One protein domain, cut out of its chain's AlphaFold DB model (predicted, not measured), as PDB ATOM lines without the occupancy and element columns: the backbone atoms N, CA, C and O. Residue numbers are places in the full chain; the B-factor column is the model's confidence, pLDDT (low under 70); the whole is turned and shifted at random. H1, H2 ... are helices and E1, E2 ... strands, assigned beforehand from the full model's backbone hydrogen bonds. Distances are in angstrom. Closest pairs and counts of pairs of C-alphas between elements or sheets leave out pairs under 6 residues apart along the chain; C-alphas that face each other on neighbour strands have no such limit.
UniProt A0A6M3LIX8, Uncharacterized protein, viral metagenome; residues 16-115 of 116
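This is residues 16 to 115 of the 116 residues of an uncharacterized protein of viral metagenome (UniProt A0A6M3LIX8). One strongly twisted sheet of five strands has two helices, H1 and H3, packed over it in a second layer, while the short helix H2 grazes the sheet near E1. The loop of residues 55 to 65, between E3 and E4, and H2 lie at opposite ends of the longest axis. The printed part has 100 residues, with three named helices and five named strands in the order E1 H1 E2 E3 E4 H2 H3 E5; the class is mixed, helices and strands. The sheet order is E2 - E3 - E4 - E1 - E5, all antiparallel. The whole is compact, with a radius of gyration of the C-alphas of 13.0 A and spans of 42 by 28 by 21 A.

The strands E2, residues 44 to 46, E3, residues 51 to 54, and E4, residues 66 to 71, form a meander, each strand the antiparallel neighbour of the one before. In the hairpin E2 and E3, N 45 and O 52 are 2.9 A apart, within hydrogen-bond range; in the hairpin E3 and E4, N 51 and O 70 are 2.9 A apart, also within range. E1, residues 16 to 22, is the neighbour of E4, with N 21 and O 69 at 3.0 A. Beside E1 is the edge strand E5, residues 107 to 114, with N 18 and O 109 at 2.9 A. H1, residues 24 to 34, is on the sheet at a height of 8.4 A, over E3 and E4, slantwise to the strands; its closest C-alphas to E4 are those of Arg 24 and Tyr 67, 4.2 A apart. H3, residues 83 to 96, is on the sheet at a height of 8.7 A, over E4 and, only just, over E1, with 3 of its C-alphas falling on E1. The closest C-alphas of E1 and H3 are those of Gly 20 and Phe 90, 6.5 A apart. H2, residues 74 to 80, only grazes the sheet with residues 74 to 77. H2 and H3 are close but not clearly touching, with the C-alphas of Lys 77 and Ile 86 closest at 7.5 A. E4, H2, H3 and E5 make a split strand-helix-strand unit, two strands of one sheet with helices between them along the chain and another strand, E1, between them in the sheet, and its crossover is right-handed. In H1 and H3 every O i to N i+4 pair is within hydrogen-bond range; in H2, 2 of 3 are.

E1 begins at C-alpha 16, (-23.308, 19.322, -28.147), and is 13.2 A long. H1 measures 15.1 A, E4 13.8 A and H3 20.1 A. E5, 21.6 A, ends at C-alpha 114, (-20.273, 12.296, -19.993).

The two farthest C-alphas, of Glu 61 and Thr 80, are 43.1 A apart. The printed part has no cut, and the link E3 to E4 is long, with 11 residues. Mean pLDDT of the printed part is 81.1; residues 37 to 44, 46 to 47, 55 to 65 and 112 to 115 are under 70.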
ATOM      1  N   PHE A  16     -22.157  18.742 -27.455       77.69
ATOM      2  CA  PHE A  16     -23.308  19.322 -28.147       77.69
ATOM      3  C   PHE A  16     -23.236  20.848 -28.192       77.69
ATOM      4  O   PHE A  16     -22.716  21.499 -27.282       77.69
ATOM      5  N   LEU A  17     -23.832  21.418 -29.239       84.75
ATOM      6  CA  LEU A  17     -24.106  22.843 -29.363       84.75
ATOM      7  C   LEU A  17     -25.552  23.023 -29.824       84.75
ATOM      8  O   LEU A  17     -25.898  22.640 -30.939       84.75
ATOM      9  N   ILE A  18     -26.386  23.620 -28.977       89.69
ATOM     10  CA  ILE A  18     -27.800  23.861 -29.282       89.69
ATOM     11  C   ILE A  18     -28.190  25.319 -29.039       89.69
ATOM     12  O   ILE A  18     -27.586  26.021 -28.225       89.69
ATOM     13  N   VAL A  19     -29.245  25.774 -29.712       93.81
ATOM     14  CA  VAL A  19     -29.951  27.017 -29.372       93.81
ATOM     15  C   VAL A  19     -31.325  26.650 -28.846       93.81
ATOM     16  O   VAL A  19     -32.128  26.042 -29.552       93.81
ATOM     17  N   GLY A  20     -31.593  27.019 -27.601       94.56
ATOM     18  CA  GLY A  20     -32.767  26.540 -26.893       94.56
ATOM     19  C   GLY A  20     -32.827  27.064 -25.471       94.56
ATOM     20  O   GLY A  20     -32.362  28.170 -25.189       94.56
ATOM     21  N   VAL A  21     -33.413  26.270 -24.587       93.81
ATOM     22  CA  VAL A  21     -33.583  26.598 -23.169       93.81
ATOM     23  C   VAL A  21     -33.045  25.467 -22.305       93.81
ATOM     24  O   VAL A  21     -33.155  24.294 -22.663       93.81
ATOM     25  N   TYR A  22     -32.483  25.843 -21.158       90.44
ATOM     26  CA  TYR A  22     -32.174  24.932 -20.063       90.44
ATOM     27  C   TYR A  22     -33.273  25.046 -19.009       90.44
ATOM     28  O   TYR A  22     -33.281  25.983 -18.210       90.44
ATOM     29  N   ASP A  23     -34.227  24.127 -19.060       89.12
ATOM     30  CA  ASP A  23     -35.357  24.055 -18.141       89.12
ATOM     31  C   ASP A  23     -35.931  22.638 -18.196       89.12
ATOM     32  O   ASP A  23     -36.503  22.229 -19.207       89.12
ATOM     33  N   ARG A  24     -35.760  21.893 -17.102       86.25
ATOM     34  CA  ARG A  24     -36.175  20.492 -16.984       86.25
ATOM     35  C   ARG A  24     -37.677  20.309 -17.179       86.25
ATOM     36  O   ARG A  24     -38.108  19.449 -17.938       86.25
ATOM     37  N   GLU A  25     -38.488  21.118 -16.501       88.06
ATOM     38  CA  GLU A  25     -39.945  20.969 -16.543       88.06
ATOM     39  C   GLU A  25     -40.472  21.289 -17.944       88.06
ATOM     40  O   GLU A  25     -41.301  20.564 -18.502       88.06
ATOM     41  N   LEU A  26     -39.958  22.367 -18.537       90.75
ATOM     42  CA  LEU A  26     -40.321  22.773 -19.884       90.75
ATOM     43  C   LEU A  26     -39.864  21.750 -20.928       90.75
ATOM     44  O   LEU A  26     -40.657  21.387 -21.795       90.75
ATOM     45  N   ALA A  27     -38.620  21.272 -20.843       89.06
ATOM     46  CA  ALA A  27     -38.073  20.302 -21.781       89.06
ATOM     47  C   ALA A  27     -38.858  18.983 -21.750       89.06
ATOM     48  O   ALA A  27     -39.214  18.482 -22.816       89.06
ATOM     49  N   THR A  28     -39.219  18.473 -20.566       86.31
ATOM     50  CA  THR A  28     -40.040  17.257 -20.428       86.31
ATOM     51  C   THR A  28     -41.410  17.434 -21.080       86.31
ATOM     52  O   THR A  28     -41.819  16.629 -21.916       86.31
ATOM     53  N   ARG A  29     -42.103  18.540 -20.785       89.44
ATOM     54  CA  ARG A  29     -43.417  18.832 -21.383       89.44
ATOM     55  C   ARG A  29     -43.338  19.004 -22.902       89.44
ATOM     56  O   ARG A  29     -44.250  18.601 -23.624       89.44
ATOM     57  N   MET A  30     -42.267  19.622 -23.400       91.12
ATOM     58  CA  MET A  30     -42.041  19.791 -24.836       91.12
ATOM     59  C   MET A  30     -41.707  18.466 -25.525       91.12
ATOM     60  O   MET A  30     -42.152  18.267 -26.652       91.12
ATOM     61  N   ALA A  31     -40.993  17.555 -24.861       87.00
ATOM     62  CA  ALA A  31     -40.684  16.225 -25.382       87.00
ATOM     63  C   ALA A  31     -41.960  15.404 -25.603       87.00
ATOM     64  O   ALA A  31     -42.160  14.847 -26.685       87.00
ATOM     65  N   GLU A  32     -42.872  15.410 -24.627       85.44
ATOM     66  CA  GLU A  32     -44.184  14.765 -24.747       85.44
ATOM     67  C   GLU A  32     -45.003  15.352 -25.907       85.44
ATOM     68  O   GLU A  32     -45.562  14.611 -26.721       85.44
ATOM     69  N   ALA A  33     -45.040  16.685 -26.021       89.06
ATOM     70  CA  ALA A  33     -45.771  17.379 -27.080       89.06
ATOM     71  C   ALA A  33     -45.179  17.138 -28.480       89.06
ATOM     72  O   ALA A  33     -45.927  17.008 -29.452       89.06
ATOM     73  N   ASP A  34     -43.852  17.050 -28.593       87.00
ATOM     74  CA  ASP A  34     -43.155  16.741 -29.847       87.00
ATOM     75  C   ASP A  34     -43.260  15.251 -30.228       87.00
ATOM     76  O   ASP A  34     -42.968  14.843 -31.355       87.00
ATOM     77  N   GLY A  35     -43.749  14.419 -29.303       82.44
ATOM     78  CA  GLY A  35     -43.898  12.981 -29.482       82.44
ATOM     79  C   GLY A  35     -42.576  12.222 -29.386       82.44
ATOM     80  O   GLY A  35     -42.452  11.165 -30.009       82.44
ATOM     81  N   CYS A  36     -41.611  12.757 -28.636       79.00
ATOM     82  CA  CYS A  36     -40.412  12.044 -28.221       79.00
ATOM     83  C   CYS A  36     -40.821  10.899 -27.284       79.00
ATOM     84  O   CYS A  36     -41.508  11.122 -26.289       79.00
ATOM     85  N   LYS A  37     -40.460   9.660 -27.636       67.75
ATOM     86  CA  LYS A  37     -40.882   8.455 -26.897       67.75
ATOM     87  C   LYS A  37     -39.768   7.807 -26.090       67.75
ATOM     88  O   LYS A  37     -40.064   7.116 -25.125       67.75
ATOM     89  N   GLU A  38     -38.523   8.018 -26.497       66.44
ATOM     90  CA  GLU A  38     -37.340   7.410 -25.895       66.44
ATOM     91  C   GLU A  38     -36.187   8.411 -25.945       66.44
ATOM     92  O   GLU A  38     -36.074   9.205 -26.886       66.44
ATOM     93  N   MET A  39     -35.344   8.366 -24.921       64.56
ATOM     94  CA  MET A  39     -34.077   9.086 -24.865       64.56
ATOM     95  C   MET A  39     -32.964   8.074 -25.121       64.56
ATOM     96  O   MET A  39     -32.990   6.987 -24.548       64.56
ATOM     97  N   GLY A  40     -32.024   8.397 -26.011       60.72
ATOM     98  CA  GLY A  40     -30.885   7.522 -26.291       60.72
ATOM     99  C   GLY A  40     -29.908   7.451 -25.116       60.72
ATOM    100  O   GLY A  40     -30.046   8.187 -24.140       60.72
ATOM    101  N   ASP A  41     -28.870   6.623 -25.256       54.78
ATOM    102  CA  ASP A  41     -27.874   6.294 -24.214       54.78
ATOM    103  C   ASP A  41     -27.157   7.501 -23.569       54.78
ATOM    104  O   ASP A  41     -26.530   7.365 -22.526       54.78
ATOM    105  N   TYR A  42     -27.280   8.691 -24.157       56.31
ATOM    106  CA  TYR A  42     -26.683   9.949 -23.694       56.31
ATOM    107  C   TYR A  42     -27.725  10.959 -23.195       56.31
ATOM    108  O   TYR A  42     -27.482  12.162 -23.212       56.31
ATOM    109  N   GLY A  43     -28.945  10.492 -22.904       63.75
ATOM    110  CA  GLY A  43     -30.113  11.353 -22.738       63.75
ATOM    111  C   GLY A  43     -30.285  12.327 -23.909       63.75
ATOM    112  O   GLY A  43     -30.803  13.421 -23.740       63.75
ATOM    113  N   TYR A  44     -29.808  11.947 -25.093       67.12
ATOM    114  CA  TYR A  44     -29.960  12.689 -26.332       67.12
ATOM    115  C   TYR A  44     -31.110  12.056 -27.104       67.12
ATOM    116  O   TYR A  44     -31.113  10.842 -27.330       67.12
ATOM    117  N   SER A  45     -32.075  12.861 -27.532       71.50
ATOM    118  CA  SER A  45     -33.125  12.404 -28.431       71.50
ATOM    119  C   SER A  45     -33.450  13.442 -29.485       71.50
ATOM    120  O   SER A  45     -33.584  14.634 -29.201       71.50
ATOM    121  N   LEU A  46     -33.620  12.947 -30.708       68.44
ATOM    122  CA  LEU A  46     -34.258  13.684 -31.781       68.44
ATOM    123  C   LEU A  46     -35.759  13.447 -31.661       68.44
ATOM    124  O   LEU A  46     -36.265  12.369 -31.988       68.44
ATOM    125  N   GLY A  47     -36.479  14.463 -31.197       67.69
ATOM    126  CA  GLY A  47     -37.918  14.505 -31.380       67.69
ATOM    127  C   GLY A  47     -38.283  14.677 -32.857       67.69
ATOM    128  O   GLY A  47     -37.441  14.647 -33.757       67.69
ATOM    129  N   LYS A  48     -39.572  14.869 -33.140       78.44
ATOM    130  CA  LYS A  48     -40.021  15.140 -34.516       78.44
ATOM    131  C   LYS A  48     -39.579  16.513 -35.009       78.44
ATOM    132  O   LYS A  48     -39.484  16.714 -36.220       78.44
ATOM    133  N   THR A  49     -39.375  17.446 -34.086       84.12
ATOM    134  CA  THR A  49     -39.145  18.859 -34.387       84.12
ATOM    135  C   THR A  49     -37.931  19.419 -33.659       84.12
ATOM    136  O   THR A  49     -37.271  20.303 -34.200       84.12
ATOM    137  N   LEU A  50     -37.666  18.967 -32.431       88.25
ATOM    138  CA  LEU A  50     -36.639  19.533 -31.558       88.25
ATOM    139  C   LEU A  50     -35.706  18.451 -31.021       88.25
ATOM    140  O   LEU A  50     -36.050  17.271 -30.976       88.25
ATOM    141  N   VAL A  51     -34.530  18.884 -30.583       86.25
ATOM    142  CA  VAL A  51     -33.569  18.040 -29.878       86.25
ATOM    143  C   VAL A  51     -33.758  18.205 -28.382       86.25
ATOM    144  O   VAL A  51     -33.924  19.324 -27.887       86.25
ATOM    145  N   PHE A  52     -33.708  17.087 -27.668       84.56
ATOM    146  CA  PHE A  52     -33.850  17.002 -26.222       84.56
ATOM    147  C   PHE A  52     -32.579  16.399 -25.633       84.56
ATOM    148  O   PHE A  52     -32.146  15.338 -26.079       84.56
ATOM    149  N   LEU A  53     -31.973  17.086 -24.660       80.06
ATOM    150  CA  LEU A  53     -30.743  16.642 -23.997       80.06
ATOM    151  C   LEU A  53     -30.978  16.526 -22.492       80.06
ATOM    152  O   LEU A  53     -31.500  17.456 -21.880       80.06
ATOM    153  N   GLY A  54     -30.564  15.426 -21.878       73.62
ATOM    154  CA  GLY A  54     -30.746  15.122 -20.459       73.62
ATOM    155  C   GLY A  54     -29.756  14.074 -19.960       73.62
ATOM    156  O   GLY A  54     -28.929  13.591 -20.723       73.62
ATOM    157  N   GLY A  55     -29.838  13.724 -18.675       64.38
ATOM    158  CA  GLY A  55     -28.965  12.711 -18.077       64.38
ATOM    159  C   GLY A  55     -29.213  12.473 -16.585       64.38
ATOM    160  O   GLY A  55     -28.880  13.310 -15.753       64.38
ATOM    161  N   GLU A  56     -29.875  11.359 -16.280       51.09
ATOM    162  CA  GLU A  56     -29.578  10.334 -15.258       51.09
ATOM    163  C   GLU A  56     -30.866   9.529 -15.015       51.09
ATOM    164  O   GLU A  56     -31.912  10.078 -14.669       51.09
ATOM    165  N   GLY A  57     -30.782   8.217 -15.240       44.47
ATOM    166  CA  GLY A  57     -31.877   7.261 -15.100       44.47
ATOM    167  C   GLY A  57     -31.569   6.013 -15.914       44.47
ATOM    168  O   GLY A  57     -31.849   5.968 -17.107       44.47
ATOM    169  N   GLY A  58     -30.921   5.030 -15.280       37.91
ATOM    170  CA  GLY A  58     -30.709   3.708 -15.866       37.91
ATOM    171  C   GLY A  58     -32.037   3.078 -16.294       37.91
ATOM    172  O   GLY A  58     -33.074   3.342 -15.689       37.91
ATOM    173  N   TRP A  59     -31.956   2.253 -17.335       44.34
ATOM    174  CA  TRP A  59     -33.014   1.725 -18.206       44.34
ATOM    175  C   TRP A  59     -34.276   1.091 -17.584       44.34
ATOM    176  O   TRP A  59     -35.118   0.626 -18.343       44.34
ATOM    177  N   ASP A  60     -34.480   1.102 -16.267       44.03
ATOM    178  CA  ASP A  60     -35.544   0.308 -15.645       44.03
ATOM    179  C   ASP A  60     -36.482   1.055 -14.672       44.03
ATOM    180  O   ASP A  60     -37.573   0.542 -14.423       44.03
ATOM    181  N   GLU A  61     -36.160   2.250 -14.143       39.81
ATOM    182  CA  GLU A  61     -36.991   2.838 -13.058       39.81
ATOM    183  C   GLU A  61     -37.315   4.343 -13.136       39.81
ATOM    184  O   GLU A  61     -38.251   4.780 -12.463       39.81
ATOM    185  N   TYR A  62     -36.639   5.137 -13.974       42.66
ATOM    186  CA  TYR A  62     -36.952   6.564 -14.131       42.66
ATOM    187  C   TYR A  62     -36.979   6.963 -15.611       42.66
ATOM    188  O   TYR A  62     -36.004   6.701 -16.315       42.66
ATOM    189  N   PRO A  63     -38.060   7.598 -16.111       52.84
ATOM    190  CA  PRO A  63     -38.058   8.144 -17.462       52.84
ATOM    191  C   PRO A  63     -36.940   9.184 -17.547       52.84
ATOM    192  O   PRO A  63     -36.895  10.095 -16.728       52.84
ATOM    193  N   CYS A  64     -36.013   9.035 -18.492       57.31
ATOM    194  CA  CYS A  64     -34.926   9.987 -18.683       57.31
ATOM    195  C   CYS A  64     -35.504  11.398 -18.881       57.31
ATOM    196  O   CYS A  64     -36.199  11.652 -19.865       57.31
ATOM    197  N   GLU A  65     -35.231  12.314 -17.953       65.69
ATOM    198  CA  GLU A  65     -35.782  13.666 -18.013       65.69
ATOM    199  C   GLU A  65     -34.812  14.607 -18.745       65.69
ATOM    200  O   GLU A  65     -33.662  14.762 -18.312       65.69
ATOM    201  N   PRO A  66     -35.224  15.237 -19.861       75.19
ATOM    202  CA  PRO A  66     -34.393  16.225 -20.531       75.19
ATOM    203  C   PRO A  66     -34.227  17.473 -19.657       75.19
ATOM    204  O   PRO A  66     -35.174  17.959 -19.045       75.19
ATOM    205  N   TYR A  67     -33.019  18.029 -19.638       81.38
ATOM    206  CA  TYR A  67     -32.721  19.331 -19.036       81.38
ATOM    207  C   TYR A  67     -32.665  20.450 -20.074       81.38
ATOM    208  O   TYR A  67     -32.868  21.618 -19.743       81.38
ATOM    209  N   TYR A  68     -32.390  20.094 -21.327       86.19
ATOM    210  CA  TYR A  68     -32.351  21.012 -22.448       86.19
ATOM    211  C   TYR A  68     -33.355  20.616 -23.520       86.19
ATOM    212  O   TYR A  68     -33.563  19.436 -23.808       86.19
ATOM    213  N   VAL A  69     -33.896  21.632 -24.184       90.50
ATOM    214  CA  VAL A  69     -34.621  21.491 -25.446       90.50
ATOM    215  C   VAL A  69     -34.183  22.596 -26.393       90.50
ATOM    216  O   VAL A  69     -34.087  23.760 -25.994       90.50
ATOM    217  N   GLY A  70     -33.906  22.251 -27.646       92.38
ATOM    218  CA  GLY A  70     -33.358  23.204 -28.598       92.38
ATOM    219  C   GLY A  70     -33.344  22.732 -30.042       92.38
ATOM    220  O   GLY A  70     -33.875  21.685 -30.399       92.38
ATOM    221  N   ILE A  71     -32.734  23.570 -30.869       90.38
ATOM    222  CA  ILE A  71     -32.342  23.274 -32.244       90.38
ATOM    223  C   ILE A  71     -30.861  22.879 -32.217       90.38
ATOM    224  O   ILE A  71     -30.078  23.549 -31.539       90.38
ATOM    225  N   ASP A  72     -30.491  21.818 -32.929       84.44
ATOM    226  CA  ASP A  72     -29.105  21.405 -33.173       84.44
ATOM    227  C   ASP A  72     -28.568  21.980 -34.498       84.44
ATOM    228  O   ASP A  72     -29.103  22.964 -35.020       84.44
ATOM    229  N   ASP A  73     -27.452  21.442 -35.002       83.12
ATOM    230  CA  ASP A  73     -26.789  21.902 -36.232       83.12
ATOM    231  C   ASP A  73     -26.554  23.425 -36.244       83.12
ATOM    232  O   ASP A  73     -26.677  24.126 -37.256       83.12
ATOM    233  N   ILE A  74     -26.257  23.970 -35.061       87.69
ATOM    234  CA  ILE A  74     -26.115  25.410 -34.847       87.69
ATOM    235  C   ILE A  74     -24.918  25.963 -35.611       87.69
ATOM    236  O   ILE A  74     -24.976  27.101 -36.074       87.69
ATOM    237  N   GLU A  75     -23.868  25.162 -35.787       84.44
ATOM    238  CA  GLU A  75     -22.680  25.541 -36.553       84.44
ATOM    239  C   GLU A  75     -23.046  25.888 -38.001       84.44
ATOM    240  O   GLU A  75     -22.816  27.022 -38.427       84.44
ATOM    241  N   ASP A  76     -23.730  24.980 -38.701       86.62
ATOM    242  CA  ASP A  76     -24.165  25.162 -40.091       86.62
ATOM    243  C   ASP A  76     -25.155  26.328 -40.236       86.62
ATOM    244  O   ASP A  76     -25.084  27.141 -41.165       86.62
ATOM    245  N   LYS A  77     -26.092  26.461 -39.290       87.50
ATOM    246  CA  LYS A  77     -27.087  27.545 -39.320       87.50
ATOM    247  C   LYS A  77     -26.435  28.916 -39.130       87.50
ATOM    248  O   LYS A  77     -26.852  29.874 -39.785       87.50
ATOM    249  N   LEU A  78     -25.420  29.024 -38.272       88.44
ATOM    250  CA  LEU A  78     -24.708  30.279 -38.021       88.44
ATOM    251  C   LEU A  78     -23.843  30.739 -39.205       88.44
ATOM    252  O   LEU A  78     -23.460  31.909 -39.246       88.44
ATOM    253  N   GLU A  79     -23.569  29.880 -40.190       92.31
ATOM    254  CA  GLU A  79     -22.879  30.294 -41.420       92.31
ATOM    255  C   GLU A  79     -23.736  31.210 -42.302       92.31
ATOM    256  O   GLU A  79     -23.208  32.030 -43.056       92.31
ATOM    257  N   THR A  80     -25.063  31.080 -42.214       93.44
ATOM    258  CA  THR A  80     -26.006  31.737 -43.133       93.44
ATOM    259  C   THR A  80     -27.048  32.607 -42.440       93.44
ATOM    260  O   THR A  80     -27.696  33.426 -43.095       93.44
ATOM    261  N   ARG A  81     -27.230  32.452 -41.126       93.88
ATOM    262  CA  ARG A  81     -28.267  33.131 -40.341       93.88
ATOM    263  C   ARG A  81     -27.689  33.733 -39.075       93.88
ATOM    264  O   ARG A  81     -26.711  33.250 -38.514       93.88
ATOM    265  N   SER A  82     -28.322  34.797 -38.597       94.56
ATOM    266  CA  SER A  82     -27.936  35.387 -37.321       94.56
ATOM    267  C   SER A  82     -28.439  34.538 -36.147       94.56
ATOM    268  O   SER A  82     -29.446  33.835 -36.251       94.56
ATOM    269  N   LEU A  83     -27.793  34.660 -34.983       91.88
ATOM    270  CA  LEU A  83     -28.260  33.993 -33.763       91.88
ATOM    271  C   LEU A  83     -29.706  34.387 -33.410       91.88
ATOM    272  O   LEU A  83     -30.468  33.550 -32.935       91.88
ATOM    273  N   ILE A  84     -30.108  35.640 -33.659       95.12
ATOM    274  CA  ILE A  84     -31.477  36.093 -33.381       95.12
ATOM    275  C   ILE A  84     -32.505  35.394 -34.286       95.12
ATOM    276  O   ILE A  84     -33.587  35.041 -33.811       95.12
ATOM    277  N   ASP A  85     -32.156  35.095 -35.542       95.62
ATOM    278  CA  ASP A  85     -33.026  34.339 -36.452       95.62
ATOM    279  C   ASP A  85     -33.205  32.892 -35.987       95.62
ATOM    280  O   ASP A  85     -34.294  32.331 -36.113       95.62
ATOM    281  N   ILE A  86     -32.150  32.276 -35.449       95.25
ATOM    282  CA  ILE A  86     -32.196  30.901 -34.929       95.25
ATOM    283  C   ILE A  86     -33.009  30.852 -33.628       95.25
ATOM    284  O   ILE A  86     -33.866  29.987 -33.465       95.25
ATOM    285  N   LYS A  87     -32.837  31.833 -32.731       96.81
ATOM    286  CA  LYS A  87     -33.690  31.968 -31.536       96.81
ATOM    287  C   LYS A  87     -35.163  32.136 -31.909       96.81
ATOM    288  O   LYS A  87     -36.032  31.516 -31.302       96.81
ATOM    289  N   THR A  88     -35.448  32.948 -32.925       97.06
ATOM    290  CA  THR A  88     -36.815  33.171 -33.419       97.06
ATOM    291  C   THR A  88     -37.419  31.896 -34.011       97.06
ATOM    292  O   THR A  88     -38.600  31.620 -33.796       97.06
ATOM    293  N   GLU A  89     -36.620  31.086 -34.714       96.00
ATOM    294  CA  GLU A  89     -37.033  29.757 -35.178       96.00
ATOM    295  C   GLU A  89     -37.405  28.857 -34.003       96.00
ATOM    296  O   GLU A  89     -38.512  28.324 -34.000       96.00
ATOM    297  N   PHE A  90     -36.557  28.758 -32.976       96.38
ATOM    298  CA  PHE A  90     -36.857  27.950 -31.790       96.38
ATOM    299  C   PHE A  90     -38.170  28.381 -31.122       96.38
ATOM    300  O   PHE A  90     -39.040  27.545 -30.885       96.38
ATOM    301  N   VAL A  91     -38.375  29.688 -30.904       97.69
ATOM    302  CA  VAL A  91     -39.634  30.217 -30.344       97.69
ATOM    303  C   VAL A  91     -40.835  29.855 -31.227       97.69
ATOM    304  O   VAL A  91     -41.907  29.525 -30.720       97.69
ATOM    305  N   SER A  92     -40.675  29.895 -32.552       97.31
ATOM    306  CA  SER A  92     -41.721  29.506 -33.503       97.31
ATOM    307  C   SER A  92     -42.050  28.012 -33.422       97.31
ATOM    308  O   SER A  92     -43.225  27.644 -33.415       97.31
ATOM    309  N   LEU A  93     -41.036  27.147 -33.312       95.69
ATOM    310  CA  LEU A  93     -41.215  25.702 -33.138       95.69
ATOM    311  C   LEU A  93     -41.887  25.385 -31.797       95.69
ATOM    312  O   LEU A  93     -42.893  24.680 -31.775       95.69
ATOM    313  N   ALA A  94     -41.429  25.996 -30.703       95.38
ATOM    314  CA  ALA A  94     -42.056  25.862 -29.391       95.38
ATOM    315  C   ALA A  94     -43.530  26.300 -29.407       95.38
ATOM    316  O   ALA A  94     -44.396  25.612 -28.867       95.38
ATOM    317  N   ARG A  95     -43.850  27.393 -30.116       96.69
ATOM    318  CA  ARG A  95     -45.232  27.863 -30.282       96.69
ATOM    319  C   ARG A  95     -46.109  26.868 -31.036       96.69
ATOM    320  O   ARG A  95     -47.272  26.715 -30.675       96.69
ATOM    321  N   LYS A  96     -45.575  26.175 -32.049       95.31
ATOM    322  CA  LYS A  96     -46.302  25.103 -32.759       95.31
ATOM    323  C   LYS A  96     -46.627  23.922 -31.842       95.31
ATOM    324  O   LYS A  96     -47.659  23.291 -32.037       95.31
ATOM    325  N   LEU A  97     -45.788  23.676 -30.836       93.44
ATOM    326  CA  LEU A  97     -46.012  22.675 -29.790       93.44
ATOM    327  C   LEU A  97     -46.919  23.178 -28.648       93.44
ATOM    328  O   LEU A  97     -47.210  22.427 -27.723       93.44
ATOM    329  N   GLY A  98     -47.387  24.431 -28.697       96.31
ATOM    330  CA  GLY A  98     -48.269  25.016 -27.681       96.31
ATOM    331  C   GLY A  98     -47.552  25.744 -26.538       96.31
ATOM    332  O   GLY A  98     -48.197  26.109 -25.557       96.31
ATOM    333  N   PHE A  99     -46.247  26.002 -26.656       96.12
ATOM    334  CA  PHE A  99     -45.446  26.671 -25.629       96.12
ATOM    335  C   PHE A  99     -45.143  28.119 -26.010       96.12
ATOM    336  O   PHE A  99     -44.737  28.420 -27.132       96.12
ATOM    337  N   ASN A 100     -45.317  29.035 -25.058       96.56
ATOM    338  CA  ASN A 100     -44.973  30.440 -25.246       96.56
ATOM    339  C   ASN A 100     -43.686  30.770 -24.486       96.56
ATOM    340  O   ASN A 100     -43.729  31.046 -23.289       96.56
ATOM    341  N   ILE A 101     -42.555  30.726 -25.189       95.75
ATOM    342  CA  ILE A 101     -41.228  30.983 -24.620       95.75
ATOM    343  C   ILE A 101     -40.791  32.407 -24.999       95.75
ATOM    344  O   ILE A 101     -40.783  32.731 -26.192       95.75
ATOM    345  N   PRO A 102     -40.429  33.266 -24.027       96.25
ATOM    346  CA  PRO A 102     -39.854  34.574 -24.323       96.25
ATOM    347  C   PRO A 102     -38.485  34.405 -24.996       96.25
ATOM    348  O   PRO A 102     -37.685  33.562 -24.591       96.25
ATOM    349  N   ILE A 103     -38.194  35.205 -26.024       96.00
ATOM    350  CA  ILE A 103     -36.953  35.073 -26.807       96.00
ATOM    351  C   ILE A 103     -35.696  35.300 -25.951       96.00
ATOM    352  O   ILE A 103     -34.627  34.771 -26.251       96.00
ATOM    353  N   GLU A 104     -35.835  36.049 -24.859       95.81
ATOM    354  CA  GLU A 104     -34.800  36.344 -23.873       95.81
ATOM    355  C   GLU A 104     -34.389  35.112 -23.060       95.81
ATOM    356  O   GLU A 104     -33.247  35.040 -22.613       95.81
ATOM    357  N   ALA A 105     -35.289  34.135 -22.899       94.56
ATOM    358  CA  ALA A 105     -34.978  32.864 -22.246       94.56
ATOM    359  C   ALA A 105     -34.191  31.915 -23.163       94.56
ATOM    360  O   ALA A 105     -33.577  30.967 -22.682       94.56
ATOM    361  N   VAL A 106     -34.187  32.167 -24.476       96.69
ATOM    362  CA  VAL A 106     -33.501  31.320 -25.453       96.69
ATOM    363  C   VAL A 106     -32.035  31.716 -25.526       96.69
ATOM    364  O   VAL A 106     -31.698  32.872 -25.809       96.69
ATOM    365  N   SER A 107     -31.136  30.760 -25.326       94.31
ATOM    366  CA  SER A 107     -29.693  30.986 -25.363       94.31
ATOM    367  C   SER A 107     -28.960  29.882 -26.123       94.31
ATOM    368  O   SER A 107     -29.557  28.891 -26.537       94.31
ATOM    369  N   MET A 108     -27.677  30.110 -26.399       91.44
ATOM    370  CA  MET A 108     -26.815  29.110 -27.022       91.44
ATOM    371  C   MET A 108     -26.133  28.322 -25.907       91.44
ATOM    372  O   MET A 108     -25.468  28.919 -25.060       91.44
ATOM    373  N   HIS A 109     -26.305  27.007 -25.911       86.38
ATOM    374  CA  HIS A 109     -25.767  26.104 -24.905       86.38
ATOM    375  C   HIS A 109     -24.738  25.182 -25.553       86.38
ATOM    376  O   HIS A 109     -25.042  24.507 -26.534       86.38
ATOM    377  N   TYR A 110     -23.534  25.173 -24.985       81.38
ATOM    378  CA  TYR A 110     -22.468  24.232 -25.311       81.38
ATOM    379  C   TYR A 110     -22.203  23.367 -24.084       81.38
ATOM    380  O   TYR A 110     -22.109  23.898 -22.973       81.38
ATOM    381  N   GLY A 111     -22.072  22.064 -24.282       74.50
ATOM    382  CA  GLY A 111     -21.798  21.132 -23.201       74.50
ATOM    383  C   GLY A 111     -21.237  19.816 -23.705       74.50
ATOM    384  O   GLY A 111     -21.125  19.578 -24.908       74.50
ATOM    385  N   GLU A 112     -20.894  18.960 -22.757       66.19
ATOM    386  CA  GLU A 112     -20.478  17.587 -23.004       66.19
ATOM    387  C   GLU A 112     -21.407  16.667 -22.222       66.19
ATOM    388  O   GLU A 112     -21.673  16.915 -21.046       66.19
ATOM    389  N   VAL A 113     -21.913  15.620 -22.875       58.50
ATOM    390  CA  VAL A 113     -22.552  14.513 -22.162       58.50
ATOM    391  C   VAL A 113     -21.465  13.503 -21.810       58.50
ATOM    392  O   VAL A 113     -20.838  12.947 -22.715       58.50
ATOM    393  N   SER A 114     -21.222  13.286 -20.516       46.28
ATOM    394  CA  SER A 114     -20.273  12.296 -19.993       46.28
ATOM    395  C   SER A 114     -20.996  11.109 -19.353       46.28
ATOM    396  O   SER A 114     -22.006  11.292 -18.684       46.28
ATOM    397  N   ASN A 115     -20.440   9.906 -19.526       44.66
ATOM    398  CA  ASN A 115     -20.944   8.637 -18.973       44.66
ATOM    399  C   ASN A 115     -20.498   8.364 -17.516       44.66
ATOM    400  O   ASN A 115     -20.293   7.200 -17.172       44.66
TER     401      ASN A 115